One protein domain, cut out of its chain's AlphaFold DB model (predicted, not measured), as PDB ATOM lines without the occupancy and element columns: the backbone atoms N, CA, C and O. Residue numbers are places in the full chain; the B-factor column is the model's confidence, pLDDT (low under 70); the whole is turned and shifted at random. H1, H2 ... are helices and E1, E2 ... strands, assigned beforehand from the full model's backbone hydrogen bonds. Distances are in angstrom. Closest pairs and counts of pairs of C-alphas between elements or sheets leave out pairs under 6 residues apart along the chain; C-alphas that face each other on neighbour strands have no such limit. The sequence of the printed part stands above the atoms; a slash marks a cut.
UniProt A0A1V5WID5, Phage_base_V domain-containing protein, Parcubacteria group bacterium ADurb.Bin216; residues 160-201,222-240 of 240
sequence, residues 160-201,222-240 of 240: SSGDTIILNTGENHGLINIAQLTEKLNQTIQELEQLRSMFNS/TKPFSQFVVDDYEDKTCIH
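What this domain is: This is residues 160 to 201 and 222 to 240 of the 240 residues of the protein "Phage_base_V domain-containing protein" of Parcubacteria group bacterium ADurb.Bin216 (UniProt A0A1V5WID5). A long helix, H1, runs out from a small head where the two short strands E1 and E2 pair, and the unnamed residues 222 to 233 run back beside it to the head. The 61 printed residues hold E1, H1 and E2 in that order, with an antiparallel sheet E1 - E2; the class is mixed, helices and strands. The whole is an extended rod, radius of gyration of the C-alphas 16.5 A, spanning 54 by 18 by 15 A.

How they stand to each other: Look first at residues 165 to 166, paired parallel with residues 238 to 239 of E2, residues 234 to 239. E1, residues 174 to 176, is antiparallel to E2 at 129 degrees; N 235 and O 175 are 2.8 A apart, within hydrogen-bond range. A tight link leads to H1, residues 178 to 200, with every O i to N i+4 pair within range; H1 and E2 are near each other.

Where its parts are: Find C-alpha 174 at (11.038, 51.614, -30.047), where E1 begins its 6.5 A. H1 covers 32.5 A, and E2, 9.1 A long, ends at C-alpha 239 (12.036, 55.618, -29.670).

The domain as a whole: Residues 196 to 201 stand free. Residues 202 to 221 are cut out, leaving 15.8 A between C-alphas 201 and 222. Confidence is under 70 at residues 170 to 174 and 239 to 240.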
ATOM      1  N   SER A 160      16.343  62.486 -39.703       91.50
ATOM      2  CA  SER A 160      17.555  61.718 -39.422       91.50
ATOM      3  C   SER A 160      18.274  62.306 -38.216       91.50
ATOM      4  O   SER A 160      18.407  63.525 -38.120       91.50
ATOM      5  N   SER A 161      18.774  61.439 -37.339       92.81
ATOM      6  CA  SER A 161      19.629  61.789 -36.203       92.81
ATOM      7  C   SER A 161      20.948  61.024 -36.305       92.81
ATOM      8  O   SER A 161      20.977  59.912 -36.828       92.81
ATOM      9  N   GLY A 162      22.041  61.623 -35.826       91.38
ATOM     10  CA  GLY A 162      23.330  60.932 -35.687       91.38
ATOM     11  C   GLY A 162      23.384  59.979 -34.488       91.38
ATOM     12  O   GLY A 162      24.345  59.227 -34.365       91.38
ATOM     13  N   ASP A 163      22.372  60.034 -33.618       91.44
ATOM     14  CA  ASP A 163      22.230  59.193 -32.431       91.44
ATOM     15  C   ASP A 163      20.848  58.520 -32.437       91.44
ATOM     16  O   ASP A 163      20.690  57.440 -33.000       91.44
ATOM     17  N   THR A 164      19.826  59.189 -31.895       85.25
ATOM     18  CA  THR A 164      18.477  58.629 -31.737       85.25
ATOM     19  C   THR A 164      17.406  59.655 -32.121       85.25
ATOM     20  O   THR A 164      17.611  60.863 -31.963       85.25
ATOM     21  N   ILE A 165      16.267  59.186 -32.640       88.88
ATOM     22  CA  ILE A 165      15.029  59.973 -32.773       88.88
ATOM     23  C   ILE A 165      14.113  59.607 -31.605       88.88
ATOM     24  O   ILE A 165      13.835  58.430 -31.404       88.88
ATOM     25  N   ILE A 166      13.641  60.603 -30.850       82.19
ATOM     26  CA  ILE A 166      12.712  60.413 -29.727       82.19
ATOM     27  C   ILE A 166      11.379  61.081 -30.071       82.19
ATOM     28  O   ILE A 166      11.312  62.289 -30.301       82.19
ATOM     29  N   LEU A 167      10.317  60.291 -30.088       83.81
ATOM     30  CA  LEU A 167       8.924  60.691 -30.225       83.81
ATOM     31  C   LEU A 167       8.232  60.463 -28.871       83.81
ATOM     32  O   LEU A 167       8.730  59.688 -28.067       83.81
ATOM     33  N   ASN A 168       7.164  61.217 -28.579       76.94
ATOM     34  CA  ASN A 168       6.379  61.138 -27.332       76.94
ATOM     35  C   ASN A 168       7.222  60.830 -26.063       76.94
ATOM     36  O   ASN A 168       6.993  59.859 -25.349       76.94
ATOM     37  N   THR A 169       8.233  61.679 -25.835       75.81
ATOM     38  CA  THR A 169       9.146  61.675 -24.671       75.81
ATOM     39  C   THR A 169       9.960  60.397 -24.429       75.81
ATOM     40  O   THR A 169      10.685  60.344 -23.436       75.81
ATOM     41  N   GLY A 170       9.939  59.419 -25.338       64.12
ATOM     42  CA  GLY A 170      10.641  58.149 -25.143       64.12
ATOM     43  C   GLY A 170       9.955  57.243 -24.116       64.12
ATOM     44  O   GLY A 170      10.601  56.368 -23.538       64.12
ATOM     45  N   GLU A 171       8.687  57.524 -23.796       67.50
ATOM     46  CA  GLU A 171       7.901  56.753 -22.829       67.50
ATOM     47  C   GLU A 171       7.332  55.464 -23.423       67.50
ATOM     48  O   GLU A 171       6.973  54.550 -22.677       67.50
ATOM     49  N   ASN A 172       7.252  55.370 -24.748       59.53
ATOM     50  CA  ASN A 172       6.928  54.131 -25.422       59.53
ATOM     51  C   ASN A 172       8.222  53.425 -25.858       59.53
ATOM     52  O   ASN A 172       9.314  53.978 -25.933       59.53
ATOM     53  N   HIS A 173       8.113  52.128 -26.100       69.69
ATOM     54  CA  HIS A 173       9.204  51.343 -26.667       69.69
ATOM     55  C   HIS A 173       9.599  51.874 -28.070       69.69
ATOM     56  O   HIS A 173       8.992  52.806 -28.603       69.69
ATOM     57  N   GLY A 174      10.628  51.295 -28.683       69.31
ATOM     58  CA  GLY A 174      11.038  51.614 -30.047       69.31
ATOM     59  C   GLY A 174       9.908  51.449 -31.069       69.31
ATOM     60  O   GLY A 174       8.920  50.734 -30.860       69.31
ATOM     61  N   LEU A 175      10.044  52.137 -32.199       76.75
ATOM     62  CA  LEU A 175       9.062  52.108 -33.275       76.75
ATOM     63  C   LEU A 175       8.942  50.682 -33.835       76.75
ATOM     64  O   LEU A 175       9.934  49.991 -34.045       76.75
ATOM     65  N   ILE A 176       7.724  50.233 -34.132       80.62
ATOM     66  CA  ILE A 176       7.511  48.910 -34.730       80.62
ATOM     67  C   ILE A 176       8.047  48.895 -36.167       80.62
ATOM     68  O   ILE A 176       7.549  49.607 -37.043       80.62
ATOM     69  N   ASN A 177       8.986  47.994 -36.444       83.50
ATOM     70  CA  ASN A 177       9.369  47.628 -37.796       83.50
ATOM     71  C   ASN A 177       8.270  46.754 -38.418       83.50
ATOM     72  O   ASN A 177       8.170  45.547 -38.174       83.50
ATOM     73  N   ILE A 178       7.430  47.373 -39.250       85.81
ATOM     74  CA  ILE A 178       6.269  46.703 -39.844       85.81
ATOM     75  C   ILE A 178       6.652  45.497 -40.711       85.81
ATOM     76  O   ILE A 178       5.886  44.537 -40.781       85.81
ATOM     77  N   ALA A 179       7.828  45.504 -41.343       84.94
ATOM     78  CA  ALA A 179       8.283  44.391 -42.169       84.94
ATOM     79  C   ALA A 179       8.623  43.164 -41.308       84.94
ATOM     80  O   ALA A 179       8.116  42.074 -41.578       84.94
ATOM     81  N   GLN A 180       9.395  43.352 -40.235       87.62
ATOM     82  CA  GLN A 180       9.747  42.281 -39.293       87.62
ATOM     83  C   GLN A 180       8.513  41.756 -38.548       87.62
ATOM     84  O   GLN A 180       8.330  40.545 -38.410       87.62
ATOM     85  N   LEU A 181       7.606  42.650 -38.139       89.62
ATOM     86  CA  LEU A 181       6.337  42.241 -37.539       89.62
ATOM     87  C   LEU A 181       5.491  41.417 -38.524       89.62
ATOM     88  O   LEU A 181       4.912  40.398 -38.146       89.62
ATOM     89  N   THR A 182       5.446  41.819 -39.796       90.31
ATOM     90  CA  THR A 182       4.735  41.075 -40.849       90.31
ATOM     91  C   THR A 182       5.329  39.677 -41.042       90.31
ATOM     92  O   THR A 182       4.583  38.710 -41.187       90.31
ATOM     93  N   GLU A 183       6.654  39.534 -40.990       91.12
ATOM     94  CA  GLU A 183       7.324  38.231 -41.060       91.12
ATOM     95  C   GLU A 183       6.930  37.319 -39.887       91.12
ATOM     96  O   GLU A 183       6.527  36.173 -40.106       91.12
ATOM     97  N   LYS A 184       6.927  37.841 -38.653       89.50
ATOM     98  CA  LYS A 184       6.476  37.105 -37.456       89.50
ATOM     99  C   LYS A 184       5.011  36.680 -37.536       89.50
ATOM    100  O   LYS A 184       4.662  35.558 -37.152       89.50
ATOM    101  N   LEU A 185       4.148  37.548 -38.060       92.31
ATOM    102  CA  LEU A 185       2.735  37.231 -38.273       92.31
ATOM    103  C   LEU A 185       2.571  36.114 -39.312       92.31
ATOM    104  O   LEU A 185       1.840  35.154 -39.068       92.31
ATOM    105  N   ASN A 186       3.300  36.183 -40.428       93.81
ATOM    106  CA  ASN A 186       3.284  35.135 -41.450       93.81
ATOM    107  C   ASN A 186       3.805  33.795 -40.912       93.81
ATOM    108  O   ASN A 186       3.221  32.751 -41.208       93.81
ATOM    109  N   GLN A 187       4.853  33.808 -40.083       91.81
ATOM    110  CA  GLN A 187       5.350  32.605 -39.415       91.81
ATOM    111  C   GLN A 187       4.290  32.004 -38.480       91.81
ATOM    112  O   GLN A 187       4.040  30.801 -38.524       91.81
ATOM    113  N   THR A 188       3.606  32.837 -37.692       92.69
ATOM    114  CA  THR A 188       2.498  32.394 -36.828       92.69
ATOM    115  C   THR A 188       1.377  31.736 -37.640       92.69
ATOM    116  O   THR A 188       0.876  30.677 -37.261       92.69
ATOM    117  N   ILE A 189       1.003  32.311 -38.790       94.06
ATOM    118  CA  ILE A 189      -0.008  31.724 -39.688       94.06
ATOM    119  C   ILE A 189       0.439  30.345 -40.187       94.06
ATOM    120  O   ILE A 189      -0.362  29.411 -40.200       94.06
ATOM    121  N   GLN A 190       1.711  30.181 -40.554       92.12
ATOM    122  CA  GLN A 190       2.240  28.882 -40.979       92.12
ATOM    123  C   GLN A 190       2.192  27.841 -39.855       92.12
ATOM    124  O   GLN A 190       1.811  26.698 -40.101       92.12
ATOM    125  N   GLU A 191       2.533  28.226 -38.623       91.50
ATOM    126  CA  GLU A 191       2.441  27.339 -37.457       91.50
ATOM    127  C   GLU A 191       0.986  26.917 -37.181       91.50
ATOM    128  O   GLU A 191       0.719  25.748 -36.894       91.50
ATOM    129  N   LEU A 192       0.024  27.832 -37.344       91.31
ATOM    130  CA  LEU A 192      -1.407  27.531 -37.225       91.31
ATOM    131  C   LEU A 192      -1.909  26.602 -38.336       91.31
ATOM    132  O   LEU A 192      -2.687  25.686 -38.070       91.31
ATOM    133  N   GLU A 193      -1.455  26.796 -39.571       93.38
ATOM    134  CA  GLU A 193      -1.801  25.924 -40.695       93.38
ATOM    135  C   GLU A 193      -1.227  24.512 -40.531       93.38
ATOM    136  O   GLU A 193      -1.908  23.520 -40.805       93.38
ATOM    137  N   GLN A 194      -0.010  24.403 -39.992       89.19
ATOM    138  CA  GLN A 194       0.580  23.121 -39.609       89.19
ATOM    139  C   GLN A 194      -0.252  22.431 -38.523       89.19
ATOM    140  O   GLN A 194      -0.598  21.257 -38.681       89.19
ATOM    141  N   LEU A 195      -0.643  23.157 -37.469       89.00
ATOM    142  CA  LEU A 195      -1.527  22.636 -36.423       89.00
ATOM    143  C   LEU A 195      -2.860  22.150 -37.009       89.00
ATOM    144  O   LEU A 195      -3.287  21.030 -36.723       89.00
ATOM    145  N   ARG A 196      -3.501  22.957 -37.863       88.56
ATOM    146  CA  ARG A 196      -4.759  22.604 -38.533       88.56
ATOM    147  C   ARG A 196      -4.612  21.328 -39.357       88.56
ATOM    148  O   ARG A 196      -5.458  20.441 -39.265       88.56
ATOM    149  N   SER A 197      -3.538  21.215 -40.138       88.00
ATOM    150  CA  SER A 197      -3.261  20.021 -40.937       88.00
ATOM    151  C   SER A 197      -3.087  18.786 -40.053       88.00
ATOM    152  O   SER A 197      -3.698  17.756 -40.326       88.00
ATOM    153  N   MET A 198      -2.298  18.892 -38.980       84.56
ATOM    154  CA  MET A 198      -2.055  17.781 -38.056       84.56
ATOM    155  C   MET A 198      -3.332  17.341 -37.337       84.56
ATOM    156  O   MET A 198      -3.570  16.139 -37.210       84.56
ATOM    157  N   PHE A 199      -4.164  18.296 -36.916       84.81
ATOM    158  CA  PHE A 199      -5.470  18.029 -36.318       84.81
ATOM    159  C   PHE A 199      -6.411  17.320 -37.301       84.81
ATOM    160  O   PHE A 199      -7.023  16.316 -36.953       84.81
ATOM    161  N   ASN A 200      -6.487  17.784 -38.550       84.38
ATOM    162  CA  ASN A 200      -7.351  17.168 -39.561       84.38
ATOM    163  C   ASN A 200      -6.879  15.765 -39.983       84.38
ATOM    164  O   ASN A 200      -7.701  14.934 -40.356       84.38
ATOM    165  N   SER A 201      -5.573  15.483 -39.918       82.81
ATOM    166  CA  SER A 201      -5.005  14.153 -40.193       82.81
ATOM    167  C   SER A 201      -4.964  13.223 -38.972       82.81
ATOM    168  O   SER A 201      -4.332  12.167 -39.014       82.81
ATOM    169  N   THR A 222       3.871  18.592 -29.875       79.19
ATOM    170  CA  THR A 222       4.689  18.950 -28.708       79.19
ATOM    171  C   THR A 222       5.455  20.254 -28.894       79.19
ATOM    172  O   THR A 222       5.943  20.815 -27.915       79.19
ATOM    173  N   LYS A 223       5.566  20.753 -30.133       80.25
ATOM    174  CA  LYS A 223       6.254  22.013 -30.420       80.25
ATOM    175  C   LYS A 223       5.371  23.190 -29.972       80.25
ATOM    176  O   LYS A 223       4.250  23.300 -30.470       80.25
ATOM    177  N   PRO A 224       5.845  24.063 -29.065       81.62
ATOM    178  CA  PRO A 224       5.123  25.278 -28.712       81.62
ATOM    179  C   PRO A 224       5.139  26.275 -29.878       81.62
ATOM    180  O   PRO A 224       6.054  26.257 -30.705       81.62
ATOM    181  N   PHE A 225       4.140  27.157 -29.916       84.62
ATOM    182  CA  PHE A 225       4.142  28.296 -30.832       84.62
ATOM    183  C   PHE A 225       5.325  29.220 -30.556       84.62
ATOM    184  O   PHE A 225       5.744  29.390 -29.405       84.62
ATOM    185  N   SER A 226       5.828  29.843 -31.616       85.19
ATOM    186  CA  SER A 226       6.800  30.920 -31.490       85.19
ATOM    187  C   SER A 226       6.182  32.088 -30.713       85.19
ATOM    188  O   SER A 226       5.037  32.475 -30.949       85.19
ATOM    189  N   GLN A 227       6.932  32.647 -29.762       85.12
ATOM    190  CA  GLN A 227       6.491  33.810 -28.990       85.12
ATOM    191  C   GLN A 227       6.886  35.111 -29.688       85.12
ATOM    192  O   GLN A 227       7.904  35.181 -30.381       85.12
ATOM    193  N   PHE A 228       6.085  36.152 -29.472       84.00
ATOM    194  CA  PHE A 228       6.450  37.509 -29.857       84.00
ATOM    195  C   PHE A 228       7.490  38.041 -28.870       84.00
ATOM    196  O   PHE A 228       7.218  38.145 -27.675       84.00
ATOM    197  N   VAL A 229       8.672  38.369 -29.385       86.38
ATOM    198  CA  VAL A 229       9.744  39.042 -28.650       86.38
ATOM    199  C   VAL A 229       9.886  40.428 -29.262       86.38
ATOM    200  O   VAL A 229      10.164  40.533 -30.452       86.38
ATOM    201  N   VAL A 230       9.648  41.472 -28.466       79.56
ATOM    202  CA  VAL A 230       9.606  42.869 -28.942       79.56
ATOM    203  C   VAL A 230      10.888  43.247 -29.687       79.56
ATOM    204  O   VAL A 230      10.810  43.803 -30.776       79.56
ATOM    205  N   ASP A 231      12.044  42.830 -29.163       84.38
ATOM    206  CA  ASP A 231      13.363  43.077 -29.758       84.38
ATOM    207  C   ASP A 231      13.516  42.579 -31.210       84.38
ATOM    208  O   ASP A 231      14.395  43.060 -31.922       84.38
ATOM    209  N   ASP A 232      12.694  41.624 -31.661       83.25
ATOM    210  CA  ASP A 232      12.779  41.059 -33.015       83.25
ATOM    211  C   ASP A 232      12.188  41.982 -34.094       83.25
ATOM    212  O   ASP A 232      12.439  41.776 -35.283       83.25
ATOM    213  N   TYR A 233      11.351  42.945 -33.701       82.81
ATOM    214  CA  TYR A 233      10.622  43.832 -34.614       82.81
ATOM    215  C   TYR A 233      10.573  45.286 -34.130       82.81
ATOM    216  O   TYR A 233       9.762  46.075 -34.616       82.81
ATOM    217  N   GLU A 234      11.418  45.646 -33.172       83.62
ATOM    218  CA  GLU A 234      11.570  47.002 -32.654       83.62
ATOM    219  C   GLU A 234      12.740  47.704 -33.360       83.62
ATOM    220  O   GLU A 234      13.873  47.218 -33.368       83.62
ATOM    221  N   ASP A 235      12.478  48.872 -33.947       80.19
ATOM    222  CA  ASP A 235      13.516  49.781 -34.414       80.19
ATOM    223  C   ASP A 235      14.051  50.593 -33.231       80.19
ATOM    224  O   ASP A 235      13.428  51.537 -32.752       80.19
ATOM    225  N   LYS A 236      15.246  50.226 -32.774       78.62
ATOM    226  CA  LYS A 236      15.901  50.848 -31.617       78.62
ATOM    227  C   LYS A 236      16.493  52.229 -31.911       78.62
ATOM    228  O   LYS A 236      16.944  52.893 -30.985       78.62
ATOM    229  N   THR A 237      16.516  52.656 -33.175       77.56
ATOM    230  CA  THR A 237      17.022  53.982 -33.581       77.56
ATOM    231  C   THR A 237      15.947  55.073 -33.508       77.56
ATOM    232  O   THR A 237      16.262  56.266 -33.521       77.56
ATOM    233  N   CYS A 238      14.680  54.667 -33.377       77.00
ATOM    234  CA  CYS A 238      13.521  55.533 -33.222       77.00
ATOM    235  C   CYS A 238      12.722  55.092 -31.992       77.00
ATOM    236  O   CYS A 238      12.074  54.052 -32.012       77.00
ATOM    237  N   ILE A 239      12.764  55.874 -30.919       69.94
ATOM    238  CA  ILE A 239      12.036  55.618 -29.670       69.94
ATOM    239  C   ILE A 239      10.770  56.477 -29.686       69.94
ATOM    240  O   ILE A 239      10.847  57.627 -30.110       69.94
ATOM    241  N   HIS A 240       9.615  55.939 -29.282       67.69
ATOM    242  CA  HIS A 240       8.356  56.695 -29.176       67.69
ATOM    243  C   HIS A 240       7.940  56.912 -27.718       67.69
ATOM    244  O   HIS A 240       8.683  56.519 -26.813       67.69
TER     245      HIS A 240